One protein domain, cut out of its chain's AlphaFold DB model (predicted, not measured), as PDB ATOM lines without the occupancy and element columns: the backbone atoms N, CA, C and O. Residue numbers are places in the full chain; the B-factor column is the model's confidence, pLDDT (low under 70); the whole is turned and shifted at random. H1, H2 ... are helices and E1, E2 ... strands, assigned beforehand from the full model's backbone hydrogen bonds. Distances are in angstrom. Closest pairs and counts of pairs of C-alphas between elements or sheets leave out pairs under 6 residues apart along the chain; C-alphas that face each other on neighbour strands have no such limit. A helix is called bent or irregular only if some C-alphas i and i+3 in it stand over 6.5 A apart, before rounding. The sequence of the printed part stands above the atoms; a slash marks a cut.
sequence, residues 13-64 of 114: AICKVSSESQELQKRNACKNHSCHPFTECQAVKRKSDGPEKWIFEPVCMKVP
ATOM      1  N   ALA A  13     120.652 203.596 145.609       82.34
ATOM      2  CA  ALA A  13     121.671 202.688 145.090       82.34
ATOM      3  C   ALA A  13     122.735 202.368 146.153       82.34
ATOM      4  O   ALA A  13     123.042 201.199 146.374       82.34
ATOM      5  N   ILE A  14     123.230 203.379 146.877       82.40
ATOM      6  CA  ILE A  14     124.208 203.194 147.961       82.40
ATOM      7  C   ILE A  14     123.615 202.339 149.091       82.40
ATOM      8  O   ILE A  14     124.267 201.411 149.574       82.40
ATOM      9  N   CYS A  15     122.362 202.593 149.484       79.48
ATOM     10  CA  CYS A  15     121.678 201.798 150.503       79.48
ATOM     11  C   CYS A  15     121.534 200.324 150.091       79.48
ATOM     12  O   CYS A  15     121.758 199.440 150.919       79.48
ATOM     13  N   LYS A  16     121.203 200.048 148.820       79.15
ATOM     14  CA  LYS A  16     121.114 198.673 148.298       79.15
ATOM     15  C   LYS A  16     122.465 197.961 148.342       79.15
ATOM     16  O   LYS A  16     122.544 196.876 148.912       79.15
ATOM     17  N   VAL A  17     123.522 198.606 147.848       78.93
ATOM     18  CA  VAL A  17     124.882 198.038 147.844       78.93
ATOM     19  C   VAL A  17     125.363 197.738 149.268       78.93
ATOM     20  O   VAL A  17     125.923 196.673 149.528       78.93
ATOM     21  N   SER A  18     125.101 198.637 150.225       76.17
ATOM     22  CA  SER A  18     125.461 198.412 151.631       76.17
ATOM     23  C   SER A  18     124.726 197.208 152.230       76.17
ATOM     24  O   SER A  18     125.325 196.408 152.951       76.17
ATOM     25  N   SER A  19     123.444 197.031 151.895       75.73
ATOM     26  CA  SER A  19     122.644 195.901 152.374       75.73
ATOM     27  C   SER A  19     123.138 194.562 151.816       75.73
ATOM     28  O   SER A  19     123.303 193.610 152.581       75.73
ATOM     29  N   GLU A  20     123.451 194.490 150.520       73.72
ATOM     30  CA  GLU A  20     123.996 193.280 149.888       73.72
ATOM     31  C   GLU A  20     125.371 192.908 150.457       73.72
ATOM     32  O   GLU A  20     125.620 191.742 150.778       73.72
ATOM     33  N   SER A  21     126.235 193.905 150.675       78.06
ATOM     34  CA  SER A  21     127.550 193.705 151.292       78.06
ATOM     35  C   SER A  21     127.441 193.151 152.718       78.06
ATOM     36  O   SER A  21     128.201 192.256 153.088       78.06
ATOM     37  N   GLN A  22     126.493 193.643 153.523       78.43
ATOM     38  CA  GLN A  22     126.279 193.139 154.884       78.43
ATOM     39  C   GLN A  22     125.770 191.694 154.891       78.43
ATOM     40  O   GLN A  22     126.213 190.882 155.703       78.43
ATOM     41  N   GLU A  23     124.856 191.344 153.987       77.71
ATOM     42  CA  GLU A  23     124.341 189.976 153.877       77.71
ATOM     43  C   GLU A  23     125.433 188.996 153.428       77.71
ATOM     44  O   GLU A  23     125.553 187.904 153.991       77.71
ATOM     45  N   LEU A  24     126.288 189.397 152.482       81.40
ATOM     46  CA  LEU A  24     127.445 188.604 152.068       81.40
ATOM     47  C   LEU A  24     128.450 188.418 153.213       81.40
ATOM     48  O   LEU A  24     128.947 187.310 153.430       81.40
ATOM     49  N   GLN A  25     128.702 189.468 153.995       83.64
ATOM     50  CA  GLN A  25     129.581 189.395 155.159       83.64
ATOM     51  C   GLN A  25     129.049 188.417 156.215       83.64
ATOM     52  O   GLN A  25     129.807 187.580 156.704       83.64
ATOM     53  N   LYS A  26     127.745 188.450 156.528       82.69
ATOM     54  CA  LYS A  26     127.123 187.502 157.473       82.69
ATOM     55  C   LYS A  26     127.209 186.051 156.996       82.69
ATOM     56  O   LYS A  26     127.361 185.148 157.818       82.69
ATOM     57  N   ARG A  27     127.116 185.814 155.682       83.67
ATOM     58  CA  ARG A  27     127.280 184.478 155.077       83.67
ATOM     59  C   ARG A  27     128.707 183.970 155.244       83.67
ATOM     60  O   ARG A  27     128.915 182.851 155.706       83.67
ATOM     61  N   ASN A  28     129.689 184.800 154.898       88.54
ATOM     62  CA  ASN A  28     131.100 184.435 155.004       88.54
ATOM     63  C   ASN A  28     131.519 184.232 156.464       88.54
ATOM     64  O   ASN A  28     132.242 183.287 156.756       88.54
ATOM     65  N   ALA A  29     130.996 185.042 157.387       89.91
ATOM     66  CA  ALA A  29     131.217 184.854 158.819       89.91
ATOM     67  C   ALA A  29     130.704 183.489 159.308       89.91
ATOM     68  O   ALA A  29     131.406 182.788 160.029       89.91
ATOM     69  N   CYS A  30     129.523 183.062 158.851       90.94
ATOM     70  CA  CYS A  30     128.964 181.746 159.179       90.94
ATOM     71  C   CYS A  30     129.874 180.613 158.692       90.94
ATOM     72  O   CYS A  30     130.234 179.725 159.461       90.94
ATOM     73  N   LYS A  31     130.285 180.673 157.416       88.85
ATOM     74  CA  LYS A  31     131.177 179.679 156.794       88.85
ATOM     75  C   LYS A  31     132.535 179.601 157.495       88.85
ATOM     76  O   LYS A  31     133.106 178.522 157.601       88.85
ATOM     77  N   ASN A  32     133.016 180.732 158.006       91.16
ATOM     78  CA  ASN A  32     134.287 180.845 158.716       91.16
ATOM     79  C   ASN A  32     134.153 180.646 160.237       91.16
ATOM     80  O   ASN A  32     135.115 180.900 160.955       91.16
ATOM     81  N   HIS A  33     132.984 180.223 160.739       88.73
ATOM     82  CA  HIS A  33     132.703 180.047 162.172       88.73
ATOM     83  C   HIS A  33     132.986 181.299 163.025       88.73
ATOM     84  O   HIS A  33     133.262 181.207 164.217       88.73
ATOM     85  N   SER A  34     132.894 182.485 162.422       93.29
ATOM     86  CA  SER A  34     133.215 183.778 163.031       93.29
ATOM     87  C   SER A  34     131.973 184.641 163.256       93.29
ATOM     88  O   SER A  34     132.006 185.868 163.146       93.29
ATOM     89  N   CYS A  35     130.841 184.002 163.568       91.19
ATOM     90  CA  CYS A  35     129.644 184.722 163.984       91.19
ATOM     91  C   CYS A  35     129.912 185.539 165.259       91.19
ATOM     92  O   CYS A  35     130.669 185.136 166.140       91.19
ATOM     93  N   HIS A  36     129.256 186.694 165.368       90.05
ATOM     94  CA  HIS A  36     129.305 187.525 166.569       90.05
ATOM     95  C   HIS A  36     128.768 186.743 167.791       90.05
ATOM     96  O   HIS A  36     127.808 185.997 167.614       90.05
ATOM     97  N   PRO A  37     129.262 186.950 169.029       86.03
ATOM     98  CA  PRO A  37     128.852 186.168 170.211       86.03
ATOM     99  C   PRO A  37     127.346 186.130 170.533       86.03
ATOM    100  O   PRO A  37     126.861 185.187 171.145       86.03
ATOM    101  N   PHE A  38     126.586 187.149 170.118       86.71
ATOM    102  CA  PHE A  38     125.114 187.197 170.253       86.71
ATOM    103  C   PHE A  38     124.366 186.728 168.996       86.71
ATOM    104  O   PHE A  38     123.179 187.014 168.810       86.71
ATOM    105  N   THR A  39     125.076 186.073 168.089       90.72
ATOM    106  CA  THR A  39     124.542 185.517 166.853       90.72
ATOM    107  C   THR A  39     124.976 184.067 166.723       90.72
ATOM    108  O   THR A  39     126.050 183.692 167.178       90.72
ATOM    109  N   GLU A  40     124.163 183.261 166.062       89.65
ATOM    110  CA  GLU A  40     124.493 181.872 165.762       89.65
ATOM    111  C   GLU A  40     124.385 181.625 164.262       89.65
ATOM    112  O   GLU A  40     123.616 182.290 163.559       89.65
ATOM    113  N   CYS A  41     125.163 180.662 163.774       91.11
ATOM    114  CA  CYS A  41     125.126 180.250 162.381       91.11
ATOM    115  C   CYS A  41     123.864 179.416 162.125       91.11
ATOM    116  O   CYS A  41     123.681 178.366 162.736       91.11
ATOM    117  N   GLN A  42     122.977 179.896 161.252       89.87
ATOM    118  CA  GLN A  42     121.666 179.288 161.018       89.87
ATOM    119  C   GLN A  42     121.421 179.053 159.533       89.87
ATOM    120  O   GLN A  42     121.754 179.889 158.696       89.87
ATOM    121  N   ALA A  43     120.794 177.924 159.207       88.72
ATOM    122  CA  ALA A  43     120.379 177.611 157.847       88.72
ATOM    123  C   ALA A  43     119.106 178.396 157.498       88.72
ATOM    124  O   ALA A  43     118.010 178.075 157.959       88.72
ATOM    125  N   VAL A  44     119.244 179.434 156.676       86.96
ATOM    126  CA  VAL A  44     118.133 180.286 156.248       86.96
ATOM    127  C   VAL A  44     117.596 179.796 154.913       86.96
ATOM    128  O   VAL A  44     118.345 179.646 153.946       86.96
ATOM    129  N   LYS A  45     116.281 179.578 154.848       86.20
ATOM    130  CA  LYS A  45     115.589 179.188 153.618       86.20
ATOM    131  C   LYS A  45     115.469 180.393 152.677       86.20
ATOM    132  O   LYS A  45     114.841 181.390 153.030       86.20
ATOM    133  N   ARG A  46     116.032 180.302 151.470       82.18
ATOM    134  CA  ARG A  46     115.939 181.324 150.412       82.18
ATOM    135  C   ARG A  46     115.382 180.741 149.119       82.18
ATOM    136  O   ARG A  46     115.554 179.555 148.841       82.18
ATOM    137  N   LYS A  47     114.707 181.587 148.336       82.53
ATOM    138  CA  LYS A  47     114.325 181.248 146.961       82.53
ATOM    139  C   LYS A  47     115.579 181.264 146.091       82.53
ATOM    140  O   LYS A  47     116.358 182.209 146.170       82.53
ATOM    141  N   SER A  48     115.768 180.207 145.315       79.87
ATOM    142  CA  SER A  48     116.742 180.154 144.226       79.87
ATOM    143  C   SER A  48     116.094 180.678 142.937       79.87
ATOM    144  O   SER A  48     114.876 180.841 142.893       79.87
ATOM    145  N   ASP A  49     116.887 180.915 141.891       76.05
ATOM    146  CA  ASP A  49     116.438 181.506 140.616       76.05
ATOM    147  C   ASP A  49     115.453 180.626 139.816       76.05
ATOM    148  O   ASP A  49     114.933 181.043 138.784       76.05
ATOM    149  N   GLY A  50     115.168 179.408 140.285       73.65
ATOM    150  CA  GLY A  50     114.195 178.502 139.677       73.65
ATOM    151  C   GLY A  50     112.810 178.555 140.337       73.65
ATOM    152  O   GLY A  50     112.705 178.830 141.537       73.65
ATOM    153  N   PRO A  51     111.737 178.218 139.595       74.60
ATOM    154  CA  PRO A  51     110.415 178.029 140.178       74.60
ATOM    155  C   PRO A  51     110.494 176.962 141.279       74.60
ATOM    156  O   PRO A  51     111.005 175.866 141.071       74.60
ATOM    157  N   GLU A  52     110.047 177.334 142.478       72.87
ATOM    158  CA  GLU A  52     109.910 176.460 143.655       72.87
ATOM    159  C   GLU A  52     111.189 175.812 144.211       72.87
ATOM    160  O   GLU A  52     111.121 175.041 145.174       72.87
ATOM    161  N   LYS A  53     112.378 176.163 143.707       83.03
ATOM    162  CA  LYS A  53     113.629 175.662 144.281       83.03
ATOM    163  C   LYS A  53     114.025 176.495 145.495       83.03
ATOM    164  O   LYS A  53     114.392 177.666 145.395       83.03
ATOM    165  N   TRP A  54     113.981 175.863 146.659       84.11
ATOM    166  CA  TRP A  54     114.457 176.446 147.906       84.11
ATOM    167  C   TRP A  54     115.868 175.960 148.202       84.11
ATOM    168  O   TRP A  54     116.152 174.767 148.107       84.11
ATOM    169  N   ILE A  55     116.738 176.884 148.589       88.31
ATOM    170  CA  ILE A  55     118.077 176.579 149.087       88.31
ATOM    171  C   ILE A  55     118.179 176.992 150.549       88.31
ATOM    172  O   ILE A  55     117.512 177.929 150.993       88.31
ATOM    173  N   PHE A  56     119.012 176.281 151.296       86.51
ATOM    174  CA  PHE A  56     119.347 176.626 152.669       86.51
ATOM    175  C   PHE A  56     120.767 177.160 152.696       86.51
ATOM    176  O   PHE A  56     121.706 176.456 152.331       86.51
ATOM    177  N   GLU A  57     120.919 178.408 153.115       87.25
ATOM    178  CA  GLU A  57     122.221 179.059 153.195       87.25
ATOM    179  C   GLU A  57     122.565 179.373 154.654       87.25
ATOM    180  O   GLU A  57     121.713 179.900 155.374       87.25
ATOM    181  N   PRO A  58     123.796 179.081 155.107       90.05
ATOM    182  CA  PRO A  58     124.228 179.425 156.451       90.05
ATOM    183  C   PRO A  58     124.441 180.941 156.565       90.05
ATOM    184  O   PRO A  58     125.231 181.531 155.823       90.05
ATOM    185  N   VAL A  59     123.747 181.577 157.508       91.71
ATOM    186  CA  VAL A  59     123.872 183.007 157.821       91.71
ATOM    187  C   VAL A  59     123.944 183.200 159.336       91.71
ATOM    188  O   VAL A  59     123.172 182.591 160.075       91.71
ATOM    189  N   CYS A  60     124.852 184.059 159.813       91.60
ATOM    190  CA  CYS A  60     124.866 184.457 161.222       91.60
ATOM    191  C   CYS A  60     123.620 185.294 161.539       91.60
ATOM    192  O   CYS A  60     123.431 186.382 160.987       91.60
ATOM    193  N   MET A  61     122.778 184.803 162.443       89.89
ATOM    194  CA  MET A  61     121.542 185.463 162.854       89.89
ATOM    195  C   MET A  61     121.557 185.768 164.342       89.89
ATOM    196  O   MET A  61     122.045 184.975 165.140       89.89
ATOM    197  N   LYS A  62     120.986 186.912 164.725       89.37
ATOM    198  CA  LYS A  62     120.829 187.289 166.131       89.37
ATOM    199  C   LYS A  62     119.936 186.276 166.840       89.37
ATOM    200  O   LYS A  62     118.803 186.063 166.414       89.37
ATOM    201  N   VAL A  63     120.441 185.695 167.923       88.29
ATOM    202  CA  VAL A  63     119.678 184.737 168.723       88.29
ATOM    203  C   VAL A  63     118.971 185.432 169.883       88.29
ATOM    204  O   VAL A  63     119.557 186.310 170.521       88.29
ATOM    205  N   PRO A  64     117.705 185.082 170.167       89.78
ATOM    206  CA  PRO A  64     117.036 185.531 171.378       89.78
ATOM    207  C   PRO A  64     117.777 185.042 172.625       89.78
ATOM    208  O   PRO A  64     118.168 183.879 172.709       89.78
TER     209      PRO A  64
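Overview. This is residues 13 to 64 of the 114 residues of an uncharacterized protein of Caenorhabditis elegans (UniProt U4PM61). A long, bent hairpin of two antiparallel strands, E1 and E2, makes the longest axis, and the one helix, H1, packs by its second half on the hairpin, mostly on E2, while its first half, residues 13 to 22, sticks out free as an arm. The tip of the hairpin, residues 48 to 53, reaches away from the helix. The printed part has 52 residues with one named helix and two named strands in the order H1, E1, E2; the sheet's order is E1 - E2, antiparallel, and the class is mixed, helices and strands. The whole is loose, with a radius of gyration of the C-alphas of 12.4 A, and the C-alphas span 36 by 28 by 22 A.

Along the chain. H1 holds residues 13 to 31 and measures 27.5 A from first to last C-alpha, from C-alpha 13 at (121.671, 202.688, 145.090) to C-alpha 31 at (131.177, 179.679, 156.794). E1 holds residues 39 to 47, 22.8 A long, and begins with C-alpha 39 at (124.542, 185.517, 166.853). E2 holds residues 54 to 62, 22.1 A long, and ends with C-alpha 62 at (120.829, 187.289, 166.131).

Arrangement. E1 and E2 are antiparallel neighbours and form a hairpin, with 152 degrees between their N-to-C directions. N 40 and O 61 are within hydrogen-bond range at 2.9 A, and so are N 46 and O 55 at 2.8 A. The C-alphas of 39 and 62 face each other at 4.2 A, and those of 47 and 54 at 4.9 A. E1 bends by 54 degrees at residue 42, and E2 bends by 64 degrees at residue 58. H1 and E2 have 13 pairs of C-alphas within 8 A, the closest being those of Arg 27 and Val 59, 4.6 A apart. H1 and E1 have 3 such pairs, the closest being those of Cys 30 and Cys 41, 5.2 A apart. Residues 13 to 22, which belong to H1, stand free. In H1 every O i to N i+4 pair is within hydrogen-bond range, and H1 is not bent.

Size, cuts and confidence. The two C-alphas farthest apart are those of Pro 37 and Pro 51, at 36.2 A. Without the free residues 13 to 22, the body of 42 residues spans 36 by 21 by 13 A. The printed part has no cut. The link from H1 to E1, 7 residues, and the link from E1 to E2, 6 residues, are both short. The mean pLDDT of the printed part is 84.7, and no printed residue of this model is under 70.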